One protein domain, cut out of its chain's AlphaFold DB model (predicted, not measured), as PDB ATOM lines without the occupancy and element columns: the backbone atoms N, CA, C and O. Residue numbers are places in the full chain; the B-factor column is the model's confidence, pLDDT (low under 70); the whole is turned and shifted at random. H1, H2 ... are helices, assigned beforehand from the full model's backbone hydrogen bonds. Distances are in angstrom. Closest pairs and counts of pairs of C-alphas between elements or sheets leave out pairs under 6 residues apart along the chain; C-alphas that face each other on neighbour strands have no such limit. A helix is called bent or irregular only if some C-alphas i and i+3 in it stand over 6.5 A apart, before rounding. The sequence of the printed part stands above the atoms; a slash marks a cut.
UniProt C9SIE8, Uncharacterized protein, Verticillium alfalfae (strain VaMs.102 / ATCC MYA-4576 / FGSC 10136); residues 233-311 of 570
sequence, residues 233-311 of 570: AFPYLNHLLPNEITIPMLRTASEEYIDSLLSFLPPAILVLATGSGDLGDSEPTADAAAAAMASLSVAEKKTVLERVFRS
ATOM      1  N   ALA A 233     106.939  -2.987 -35.084       73.94
ATOM      2  CA  ALA A 233     106.762  -1.676 -34.476       73.94
ATOM      3  C   ALA A 233     105.370  -1.607 -33.837       73.94
ATOM      4  O   ALA A 233     104.399  -1.198 -34.470       73.94
ATOM      5  N   PHE A 234     105.267  -2.064 -32.592       80.88
ATOM      6  CA  PHE A 234     104.052  -1.964 -31.795       80.88
ATOM      7  C   PHE A 234     104.123  -0.716 -30.897       80.88
ATOM      8  O   PHE A 234     105.195  -0.424 -30.354       80.88
ATOM      9  N   PRO A 235     103.029   0.058 -30.757       83.75
ATOM     10  CA  PRO A 235     103.020   1.249 -29.914       83.75
ATOM     11  C   PRO A 235     103.242   0.896 -28.441       83.75
ATOM     12  O   PRO A 235     102.876  -0.180 -27.972       83.75
ATOM     13  N   TYR A 236     103.806   1.837 -27.689       85.50
ATOM     14  CA  TYR A 236     103.962   1.672 -26.250       85.50
ATOM     15  C   TYR A 236     102.612   1.649 -25.522       85.50
ATOM     16  O   TYR A 236     101.638   2.261 -25.971       85.50
ATOM     17  N   LEU A 237     102.563   0.990 -24.359       85.00
ATOM     18  CA  LEU A 237     101.329   0.830 -23.582       85.00
ATOM     19  C   LEU A 237     100.712   2.171 -23.146       85.00
ATOM     20  O   LEU A 237      99.492   2.286 -23.079       85.00
ATOM     21  N   ASN A 238     101.526   3.205 -22.914       84.25
ATOM     22  CA  ASN A 238     101.052   4.560 -22.607       84.25
ATOM     23  C   ASN A 238     100.245   5.181 -23.761       84.25
ATOM     24  O   ASN A 238      99.324   5.946 -23.511       84.25
ATOM     25  N   HIS A 239     100.548   4.839 -25.016       82.56
ATOM     26  CA  HIS A 239      99.807   5.349 -26.175       82.56
ATOM     27  C   HIS A 239      98.499   4.593 -26.428       82.56
ATOM     28  O   HIS A 239      97.657   5.068 -27.186       82.56
ATOM     29  N   LEU A 240      98.309   3.435 -25.790       82.38
ATOM     30  CA  LEU A 240      97.057   2.679 -25.847       82.38
ATOM     31  C   LEU A 240      96.005   3.188 -24.856       82.38
ATOM     32  O   LEU A 240      94.842   2.806 -24.962       82.38
ATOM     33  N   LEU A 241      96.397   4.061 -23.923       83.25
ATOM     34  CA  LEU A 241      95.513   4.681 -22.936       83.25
ATOM     35  C   LEU A 241      95.462   6.215 -23.094       83.25
ATOM     36  O   LEU A 241      95.848   6.928 -22.170       83.25
ATOM     37  N   PRO A 242      94.984   6.756 -24.236       82.38
ATOM     38  CA  PRO A 242      94.804   8.193 -24.385       82.38
ATOM     39  C   PRO A 242      93.847   8.755 -23.330       82.38
ATOM     40  O   PRO A 242      92.788   8.184 -23.040       82.38
ATOM     41  N   ASN A 243      94.200   9.916 -22.788       83.75
ATOM     42  CA  ASN A 243      93.374  10.642 -21.824       83.75
ATOM     43  C   ASN A 243      92.033  11.061 -22.445       83.75
ATOM     44  O   ASN A 243      91.012  11.087 -21.760       83.75
ATOM     45  N   GLU A 244      92.018  11.310 -23.754       83.25
ATOM     46  CA  GLU A 244      90.838  11.697 -24.525       83.25
ATOM     47  C   GLU A 244      89.751  10.619 -24.515       83.25
ATOM     48  O   GLU A 244      88.574  10.956 -24.566       83.25
ATOM     49  N   ILE A 245      90.121   9.337 -24.419       83.12
ATOM     50  CA  ILE A 245      89.152   8.230 -24.380       83.12
ATOM     51  C   ILE A 245      88.943   7.677 -22.970       83.12
ATOM     52  O   ILE A 245      87.825   7.315 -22.608       83.12
ATOM     53  N   THR A 246      89.995   7.624 -22.152       84.44
ATOM     54  CA  THR A 246      89.928   7.013 -20.818       84.44
ATOM     55  C   THR A 246      89.153   7.883 -19.831       84.44
ATOM     56  O   THR A 246      88.347   7.356 -19.069       84.44
ATOM     57  N   ILE A 247      89.309   9.211 -19.875       87.25
ATOM     58  CA  ILE A 247      88.612  10.120 -18.955       87.25
ATOM     59  C   ILE A 247      87.094  10.132 -19.211       87.25
ATOM     60  O   ILE A 247      86.343   9.934 -18.251       87.25
ATOM     61  N   PRO A 248      86.590  10.305 -20.453       85.44
ATOM     62  CA  PRO A 248      85.152  10.204 -20.709       85.44
ATOM     63  C   PRO A 248      84.590   8.824 -20.359       85.44
ATOM     64  O   PRO A 248      83.511   8.735 -19.769       85.44
ATOM     65  N   MET A 249      85.344   7.750 -20.629       86.94
ATOM     66  CA  MET A 249      84.952   6.396 -20.233       86.94
ATOM     67  C   MET A 249      84.752   6.297 -18.714       86.94
ATOM     68  O   MET A 249      83.694   5.844 -18.273       86.94
ATOM     69  N   LEU A 250      85.686   6.819 -17.910       86.06
ATOM     70  CA  LEU A 250      85.574   6.849 -16.447       86.06
ATOM     71  C   LEU A 250      84.355   7.629 -15.942       86.06
ATOM     72  O   LEU A 250      83.734   7.242 -14.950       86.06
ATOM     73  N   ARG A 251      83.990   8.723 -16.617       84.62
ATOM     74  CA  ARG A 251      82.818   9.526 -16.240       84.62
ATOM     75  C   ARG A 251      81.519   8.739 -16.393       84.62
ATOM     76  O   ARG A 251      80.656   8.846 -15.521       84.62
ATOM     77  N   THR A 252      81.425   7.913 -17.434       85.75
ATOM     78  CA  THR A 252      80.254   7.063 -17.731       85.75
ATOM     79  C   THR A 252      80.275   5.685 -17.057       85.75
ATOM     80  O   THR A 252      79.272   4.976 -17.085       85.75
ATOM     81  N   ALA A 253      81.394   5.291 -16.444       86.50
ATOM     82  CA  ALA A 253      81.561   3.961 -15.869       86.50
ATOM     83  C   ALA A 253      80.676   3.709 -14.631       86.50
ATOM     84  O   ALA A 253      80.350   4.628 -13.871       86.50
ATOM     85  N   SER A 254      80.326   2.434 -14.417       85.69
ATOM     86  CA  SER A 254      79.570   1.973 -13.247       85.69
ATOM     87  C   SER A 254      80.411   2.007 -11.965       85.69
ATOM     88  O   SER A 254      81.636   1.884 -11.999       85.69
ATOM     89  N   GLU A 255      79.745   2.135 -10.817       85.31
ATOM     90  CA  GLU A 255      80.402   2.202  -9.504       85.31
ATOM     91  C   GLU A 255      81.202   0.929  -9.182       85.31
ATOM     92  O   GLU A 255      82.357   1.028  -8.781       85.31
ATOM     93  N   GLU A 256      80.665  -0.258  -9.490       85.56
ATOM     94  CA  GLU A 256      81.385  -1.534  -9.321       85.56
ATOM     95  C   GLU A 256      82.709  -1.576 -10.100       85.56
ATOM     96  O   GLU A 256      83.696  -2.165  -9.655       85.56
ATOM     97  N   TYR A 257      82.730  -0.970 -11.289       85.38
ATOM     98  CA  TYR A 257      83.926  -0.928 -12.120       85.38
ATOM     99  C   TYR A 257      84.965   0.043 -11.552       85.38
ATOM    100  O   TYR A 257      86.153  -0.273 -11.522       85.38
ATOM    101  N   ILE A 258      84.517   1.193 -11.046       88.12
ATOM    102  CA  ILE A 258      85.369   2.183 -10.379       88.12
ATOM    103  C   ILE A 258      85.982   1.596  -9.106       88.12
ATOM    104  O   ILE A 258      87.189   1.716  -8.908       88.12
ATOM    105  N   ASP A 259      85.194   0.893  -8.296       86.31
ATOM    106  CA  ASP A 259      85.678   0.229  -7.084       86.31
ATOM    107  C   ASP A 259      86.687  -0.878  -7.406       86.31
ATOM    108  O   ASP A 259      87.718  -1.003  -6.740       86.31
ATOM    109  N   SER A 260      86.461  -1.626  -8.492       88.69
ATOM    110  CA  SER A 260      87.455  -2.579  -8.985       88.69
ATOM    111  C   SER A 260      88.756  -1.886  -9.389       88.69
ATOM    112  O   SER A 260      89.819  -2.424  -9.095       88.69
ATOM    113  N   LEU A 261      88.710  -0.724 -10.048       85.69
ATOM    114  CA  LEU A 261      89.917   0.012 -10.435       85.69
ATOM    115  C   LEU A 261      90.666   0.579  -9.225       85.69
ATOM    116  O   LEU A 261      91.892   0.503  -9.178       85.69
ATOM    117  N   LEU A 262      89.943   1.097  -8.232       86.06
ATOM    118  CA  LEU A 262      90.529   1.615  -6.994       86.06
ATOM    119  C   LEU A 262      91.242   0.527  -6.187       86.06
ATOM    120  O   LEU A 262      92.268   0.816  -5.578       86.06
ATOM    121  N   SER A 263      90.768  -0.722  -6.243       86.50
ATOM    122  CA  SER A 263      91.424  -1.849  -5.567       86.50
ATOM    123  C   SER A 263      92.844  -2.147  -6.075       86.50
ATOM    124  O   SER A 263      93.630  -2.763  -5.359       86.50
ATOM    125  N   PHE A 264      93.191  -1.696  -7.288       85.56
ATOM    126  CA  PHE A 264      94.531  -1.854  -7.866       85.56
ATOM    127  C   PHE A 264      95.465  -0.675  -7.566       85.56
ATOM    128  O   PHE A 264      96.637  -0.716  -7.945       85.56
ATOM    129  N   LEU A 265      94.974   0.387  -6.918       86.25
ATOM    130  CA  LEU A 265      95.807   1.528  -6.558       86.25
ATOM    131  C   LEU A 265      96.601   1.257  -5.276       86.25
ATOM    132  O   LEU A 265      96.088   0.625  -4.350       86.25
ATOM    133  N   PRO A 266      97.824   1.804  -5.165       86.31
ATOM    134  CA  PRO A 266      98.551   1.818  -3.906       86.31
ATOM    135  C   PRO A 266      97.704   2.421  -2.764       86.31
ATOM    136  O   PRO A 266      97.148   3.514  -2.944       86.31
ATOM    137  N   PRO A 267      97.658   1.782  -1.574       81.31
ATOM    138  CA  PRO A 267      96.894   2.250  -0.411       81.31
ATOM    139  C   PRO A 267      97.137   3.716  -0.038       81.31
ATOM    140  O   PRO A 267      96.217   4.416   0.385       81.31
ATOM    141  N   ALA A 268      98.361   4.209  -0.253       82.62
ATOM    142  CA  ALA A 268      98.740   5.595   0.012       82.62
ATOM    143  C   ALA A 268      97.884   6.605  -0.759       82.62
ATOM    144  O   ALA A 268      97.487   7.626  -0.207       82.62
ATOM    145  N   ILE A 269      97.533   6.303  -2.010       83.44
ATOM    146  CA  ILE A 269      96.736   7.206  -2.848       83.44
ATOM    147  C   ILE A 269      95.296   7.291  -2.328       83.44
ATOM    148  O   ILE A 269      94.698   8.367  -2.339       83.44
ATOM    149  N   LEU A 270      94.758   6.175  -1.832       81.25
ATOM    150  CA  LEU A 270      93.393   6.092  -1.310       81.25
ATOM    151  C   LEU A 270      93.245   6.855   0.013       81.25
ATOM    152  O   LEU A 270      92.274   7.585   0.185       81.25
ATOM    153  N   VAL A 271      94.223   6.752   0.917       80.31
ATOM    154  CA  VAL A 271      94.194   7.484   2.198       80.31
ATOM    155  C   VAL A 271      94.471   8.982   2.012       80.31
ATOM    156  O   VAL A 271      93.874   9.811   2.693       80.31
ATOM    157  N   LEU A 272      95.307   9.366   1.042       82.12
ATOM    158  CA  LEU A 272      95.481  10.782   0.686       82.12
ATOM    159  C   LEU A 272      94.195  11.397   0.121       82.12
ATOM    160  O   LEU A 272      93.917  12.577   0.342       82.12
ATOM    161  N   ALA A 273      93.398  10.606  -0.596       79.69
ATOM    162  CA  ALA A 273      92.154  11.072  -1.189       79.69
ATOM    163  C   ALA A 273      91.075  11.424  -0.156       79.69
ATOM    164  O   ALA A 273      90.258  12.297  -0.435       79.69
ATOM    165  N   THR A 274      91.085  10.817   1.037       77.62
ATOM    166  CA  THR A 274      90.108  11.122   2.099       77.62
ATOM    167  C   THR A 274      90.384  12.443   2.820       77.62
ATOM    168  O   THR A 274      89.670  12.786   3.758       77.62
ATOM    169  N   GLY A 275      91.428  13.185   2.430       65.06
ATOM    170  CA  GLY A 275      91.817  14.428   3.102       65.06
ATOM    171  C   GLY A 275      92.462  14.208   4.474       65.06
ATOM    172  O   GLY A 275      92.694  15.173   5.202       65.06
ATOM    173  N   SER A 276      92.798  12.958   4.812       61.03
ATOM    174  CA  SER A 276      93.571  12.569   5.996       61.03
ATOM    175  C   SER A 276      95.046  12.922   5.769       61.03
ATOM    176  O   SER A 276      95.897  12.053   5.595       61.03
ATOM    177  N   GLY A 277      95.328  14.219   5.647       53.72
ATOM    178  CA  GLY A 277      96.617  14.781   5.251       53.72
ATOM    179  C   GLY A 277      97.687  14.717   6.337       53.72
ATOM    180  O   GLY A 277      98.195  15.759   6.728       53.72
ATOM    181  N   ASP A 278      98.014  13.516   6.813       48.41
ATOM    182  CA  ASP A 278      99.261  13.218   7.525       48.41
ATOM    183  C   ASP A 278      99.537  11.709   7.459       48.41
ATOM    184  O   ASP A 278      99.317  10.948   8.401       48.41
ATOM    185  N   LEU A 279      99.967  11.253   6.283       56.44
ATOM    186  CA  LEU A 279     100.705  10.003   6.187       56.44
ATOM    187  C   LEU A 279     102.150  10.368   6.516       56.44
ATOM    188  O   LEU A 279     102.859  10.879   5.651       56.44
ATOM    189  N   GLY A 280     102.574  10.172   7.764       56.94
ATOM    190  CA  GLY A 280     103.998  10.211   8.102       56.94
ATOM    191  C   GLY A 280     104.787   9.144   7.322       56.94
ATOM    192  O   GLY A 280     104.350   8.632   6.296       56.94
ATOM    193  N   ASP A 281     105.926   8.700   7.844       58.38
ATOM    194  CA  ASP A 281     106.758   7.650   7.213       58.38
ATOM    195  C   ASP A 281     106.128   6.230   7.280       58.38
ATOM    196  O   ASP A 281     106.810   5.210   7.240       58.38
ATOM    197  N   SER A 282     104.807   6.144   7.475       61.59
ATOM    198  CA  SER A 282     104.055   4.910   7.712       61.59
ATOM    199  C   SER A 282     103.252   4.532   6.474       61.59
ATOM    200  O   SER A 282     102.323   5.239   6.086       61.59
ATOM    201  N   GLU A 283     103.589   3.392   5.871       61.59
ATOM    202  CA  GLU A 283     102.846   2.827   4.749       61.59
ATOM    203  C   GLU A 283     101.422   2.442   5.202       61.59
ATOM    204  O   GLU A 283     101.258   1.636   6.128       61.59
ATOM    205  N   PRO A 284     100.363   3.026   4.614       65.44
ATOM    206  CA  PRO A 284      99.003   2.729   5.036       65.44
ATOM    207  C   PRO A 284      98.633   1.278   4.709       65.44
ATOM    208  O   PRO A 284      98.798   0.800   3.588       65.44
ATOM    209  N   THR A 285      98.108   0.578   5.715       73.06
ATOM    210  CA  THR A 285      97.698  -0.832   5.634       73.06
ATOM    211  C   THR A 285      96.449  -1.014   4.756       73.06
ATOM    212  O   THR A 285      95.625  -0.107   4.635       73.06
ATOM    213  N   ALA A 286      96.271  -2.206   4.175       72.94
ATOM    214  CA  ALA A 286      95.129  -2.561   3.323       72.94
ATOM    215  C   ALA A 286      93.751  -2.285   3.969       72.94
ATOM    216  O   ALA A 286      92.823  -1.859   3.283       72.94
ATOM    217  N   ASP A 287      93.631  -2.435   5.291       74.75
ATOM    218  CA  ASP A 287      92.404  -2.120   6.034       74.75
ATOM    219  C   ASP A 287      92.078  -0.615   6.022       74.75
ATOM    220  O   ASP A 287      90.914  -0.225   5.910       74.75
ATOM    221  N   ALA A 288      93.102   0.244   6.070       76.31
ATOM    222  CA  ALA A 288      92.933   1.694   5.971       76.31
ATOM    223  C   ALA A 288      92.496   2.108   4.558       76.31
ATOM    224  O   ALA A 288      91.664   3.001   4.406       76.31
ATOM    225  N   ALA A 289      92.991   1.417   3.527       74.25
ATOM    226  CA  ALA A 289      92.531   1.602   2.155       74.25
ATOM    227  C   ALA A 289      91.065   1.178   1.971       74.25
ATOM    228  O   ALA A 289      90.309   1.891   1.316       74.25
ATOM    229  N   ALA A 290      90.630   0.070   2.580       77.19
ATOM    230  CA  ALA A 290      89.231  -0.360   2.531       77.19
ATOM    231  C   ALA A 290      88.289   0.641   3.221       77.19
ATOM    232  O   ALA A 290      87.243   0.988   2.670       77.19
ATOM    233  N   ALA A 291      88.684   1.160   4.386       78.75
ATOM    234  CA  ALA A 291      87.941   2.207   5.082       78.75
ATOM    235  C   ALA A 291      87.882   3.515   4.272       78.75
ATOM    236  O   ALA A 291      86.832   4.151   4.211       78.75
ATOM    237  N   ALA A 292      88.981   3.883   3.607       76.62
ATOM    238  CA  ALA A 292      89.043   5.044   2.724       76.62
ATOM    239  C   ALA A 292      88.156   4.887   1.476       76.62
ATOM    240  O   ALA A 292      87.447   5.811   1.092       76.62
ATOM    241  N   MET A 293      88.124   3.703   0.860       75.06
ATOM    242  CA  MET A 293      87.230   3.430  -0.273       75.06
ATOM    243  C   MET A 293      85.747   3.485   0.117       75.06
ATOM    244  O   MET A 293      84.919   3.860  -0.712       75.06
ATOM    245  N   ALA A 294      85.411   3.125   1.358       79.69
ATOM    246  CA  ALA A 294      84.046   3.191   1.874       79.69
ATOM    247  C   ALA A 294      83.610   4.614   2.264       79.69
ATOM    248  O   ALA A 294      82.412   4.895   2.266       79.69
ATOM    249  N   SER A 295      84.550   5.502   2.603       79.38
ATOM    250  CA  SER A 295      84.242   6.886   2.980       79.38
ATOM    251  C   SER A 295      84.142   7.841   1.788       79.38
ATOM    252  O   SER A 295      83.448   8.851   1.891       79.38
ATOM    253  N   LEU A 296      84.798   7.528   0.666       82.06
ATOM    254  CA  LEU A 296      84.781   8.355  -0.542       82.06
ATOM    255  C   LEU A 296      83.464   8.219  -1.315       82.06
ATOM    256  O   LEU A 296      82.993   7.118  -1.607       82.06
ATOM    257  N   SER A 297      82.911   9.352  -1.736       86.88
ATOM    258  CA  SER A 297      81.780   9.398  -2.664       86.88
ATOM    259  C   SER A 297      82.185   8.958  -4.076       86.88
ATOM    260  O   SER A 297      83.345   9.058  -4.480       86.88
ATOM    261  N   VAL A 298      81.215   8.533  -4.894       84.56
ATOM    262  CA  VAL A 298      81.455   8.126  -6.295       84.56
ATOM    263  C   VAL A 298      82.117   9.239  -7.121       84.56
ATOM    264  O   VAL A 298      82.957   8.963  -7.977       84.56
ATOM    265  N   ALA A 299      81.783  10.505  -6.854       84.75
ATOM    266  CA  ALA A 299      82.389  11.653  -7.528       84.75
ATOM    267  C   ALA A 299      83.869  11.842  -7.143       84.75
ATOM    268  O   ALA A 299      84.715  12.107  -8.004       84.75
ATOM    269  N   GLU A 300      84.209  11.648  -5.868       87.25
ATOM    270  CA  GLU A 300      85.593  11.711  -5.388       87.25
ATOM    271  C   GLU A 300      86.411  10.535  -5.920       87.25
ATOM    272  O   GLU A 300      87.500  10.744  -6.448       87.25
ATOM    273  N   LYS A 301      85.851   9.320  -5.897       87.81
ATOM    274  CA  LYS A 301      86.443   8.118  -6.502       87.81
ATOM    275  C   LYS A 301      86.822   8.342  -7.972       87.81
ATOM    276  O   LYS A 301      87.955   8.062  -8.374       87.81
ATOM    277  N   LYS A 302      85.909   8.922  -8.765       89.00
ATOM    278  CA  LYS A 302      86.169   9.305 -10.166       89.00
ATOM    279  C   LYS A 302      87.289  10.336 -10.272       89.00
ATOM    280  O   LYS A 302      88.190  10.163 -11.085       89.00
ATOM    281  N   THR A 303      87.274  11.360  -9.421       89.44
ATOM    282  CA  THR A 303      88.291  12.424  -9.405       89.44
ATOM    283  C   THR A 303      89.686  11.890  -9.063       89.44
ATOM    284  O   THR A 303      90.674  12.317  -9.661       89.44
ATOM    285  N   VAL A 304      89.790  10.941  -8.129       89.19
ATOM    286  CA  VAL A 304      91.057  10.289  -7.762       89.19
ATOM    287  C   VAL A 304      91.626   9.530  -8.950       89.19
ATOM    288  O   VAL A 304      92.773   9.766  -9.327       89.19
ATOM    289  N   LEU A 305      90.823   8.679  -9.591       88.44
ATOM    290  CA  LEU A 305      91.269   7.946 -10.774       88.44
ATOM    291  C   LEU A 305      91.631   8.894 -11.923       88.44
ATOM    292  O   LEU A 305      92.663   8.721 -12.560       88.44
ATOM    293  N   GLU A 306      90.841   9.943 -12.140       89.38
ATOM    294  CA  GLU A 306      91.121  10.997 -13.114       89.38
ATOM    295  C   GLU A 306      92.486  11.680 -12.888       89.38
ATOM    296  O   GLU A 306      93.153  12.062 -13.852       89.38
ATOM    297  N   ARG A 307      92.931  11.837 -11.634       88.94
ATOM    298  CA  ARG A 307      94.276  12.347 -11.309       88.94
ATOM    299  C   ARG A 307      95.358  11.296 -11.540       88.94
ATOM    300  O   ARG A 307      96.429  11.643 -12.029       88.94
ATOM    301  N   VAL A 308      95.086  10.029 -11.220       89.81
ATOM    302  CA  VAL A 308      96.030   8.922 -11.447       89.81
ATOM    303  C   VAL A 308      96.283   8.718 -12.939       89.81
ATOM    304  O   VAL A 308      97.441   8.683 -13.344       89.81
ATOM    305  N   PHE A 309      95.233   8.674 -13.765       86.31
ATOM    306  CA  PHE A 309      95.371   8.521 -15.215       86.31
ATOM    307  C   PHE A 309      96.103   9.695 -15.860       86.31
ATOM    308  O   PHE A 309      96.851   9.476 -16.795       86.31
ATOM    309  N   ARG A 310      95.988  10.921 -15.331       87.94
ATOM    310  CA  ARG A 310      96.779  12.075 -15.804       87.94
ATOM    311  C   ARG A 310      98.197  12.138 -15.218       87.94
ATOM    312  O   ARG A 310      98.981  12.991 -15.628       87.94
ATOM    313  N   SER A 311      98.540  11.275 -14.260       89.31
ATOM    314  CA  SER A 311      99.808  11.354 -13.536       89.31
ATOM    315  C   SER A 311     100.995  10.964 -14.425       89.31
ATOM    316  O   SER A 311     100.967   9.906 -15.065       89.31
TER     317      SER A 311
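This is residues 233 to 311 of the 570 residues of an uncharacterized protein of Verticillium alfalfae (strain VaMs.102 / ATCC MYA-4576 / FGSC 10136) (UniProt C9SIE8). An elongated cluster of short helices has H6 in its middle: H2 and H3 pack on H6, and the pair H4 and H5, side by side, makes the end of the body beyond them. At the H2 end, residues 233 to 240, with the small helix H1, stick out, and a long loop, residues 274 to 285, lies at the H4 and H5 end. The printed part has 79 residues with six named helices, H1 to H6 in order, and no named strand; the class is all helix. It is only just compact, close to loose, with a radius of gyration of the C-alphas of 13.9 A and spans of 43 by 27 by 18 A.

Start at Ala 233 and go to C-alpha 237 at (101.329, 0.830, -23.582), where H1 begins; it covers residues 237 to 240. Next comes H2, residues 243 to 252, 14.2 A long; it is neither bent nor irregular, but only just: C-alphas 244 and 247 are 6.2 A apart. H3 covers residues 255 to 262 and is 10.4 A long, and H4 covers residues 267 to 273 and is 10.0 A long. Find C-alpha 286 at (95.129, -2.561, 3.323), where H5 begins; it runs to residue 295, 14.4 A away. H6, the longest helix, spans residues 298 to 309 over 16.5 A and ends at C-alpha 309, (95.371, 8.521, -15.215).

Begin with H1, which is apart from H2, H3, H4, H5 and H6. H2 touches H6 at a shallow tilt of 15 degrees, opposite ways; their closest C-alphas are those of Ile 247 and Glu 306, 6.4 A apart. H3 touches H6 at a steep tilt of 38 degrees, the same way, with the C-alphas of Glu 255 and Val 298 closest at 6.8 A. H4 touches H5 at a shallow tilt of 27 degrees, the same way; look at the C-alphas of Pro 267 and Ala 289, their closest, 5.1 A apart. H4 is close to H6 but not clearly touching it, with the C-alphas of Ala 273 and Val 304 closest at 6.7 A. H2 is apart from both H4 and H5. In H3, H4, H5 and H6 every O i to N i+4 pair is within hydrogen-bond range, in H2 5 of 6 are, and H1 is too short for such a pair.

The two C-alphas farthest apart are those of Ala 233 and Asp 278, at 45.2 A. Without residues 233 to 240, which stand free, the body spans 36 by 22 by 18 A. The printed part has no cut. The link from H4 to H5 is long, with 12 residues, and the other links between helices are tight. The mean pLDDT of the printed part is 80.5; look for low confidence, under 70, at residues 275 to 284.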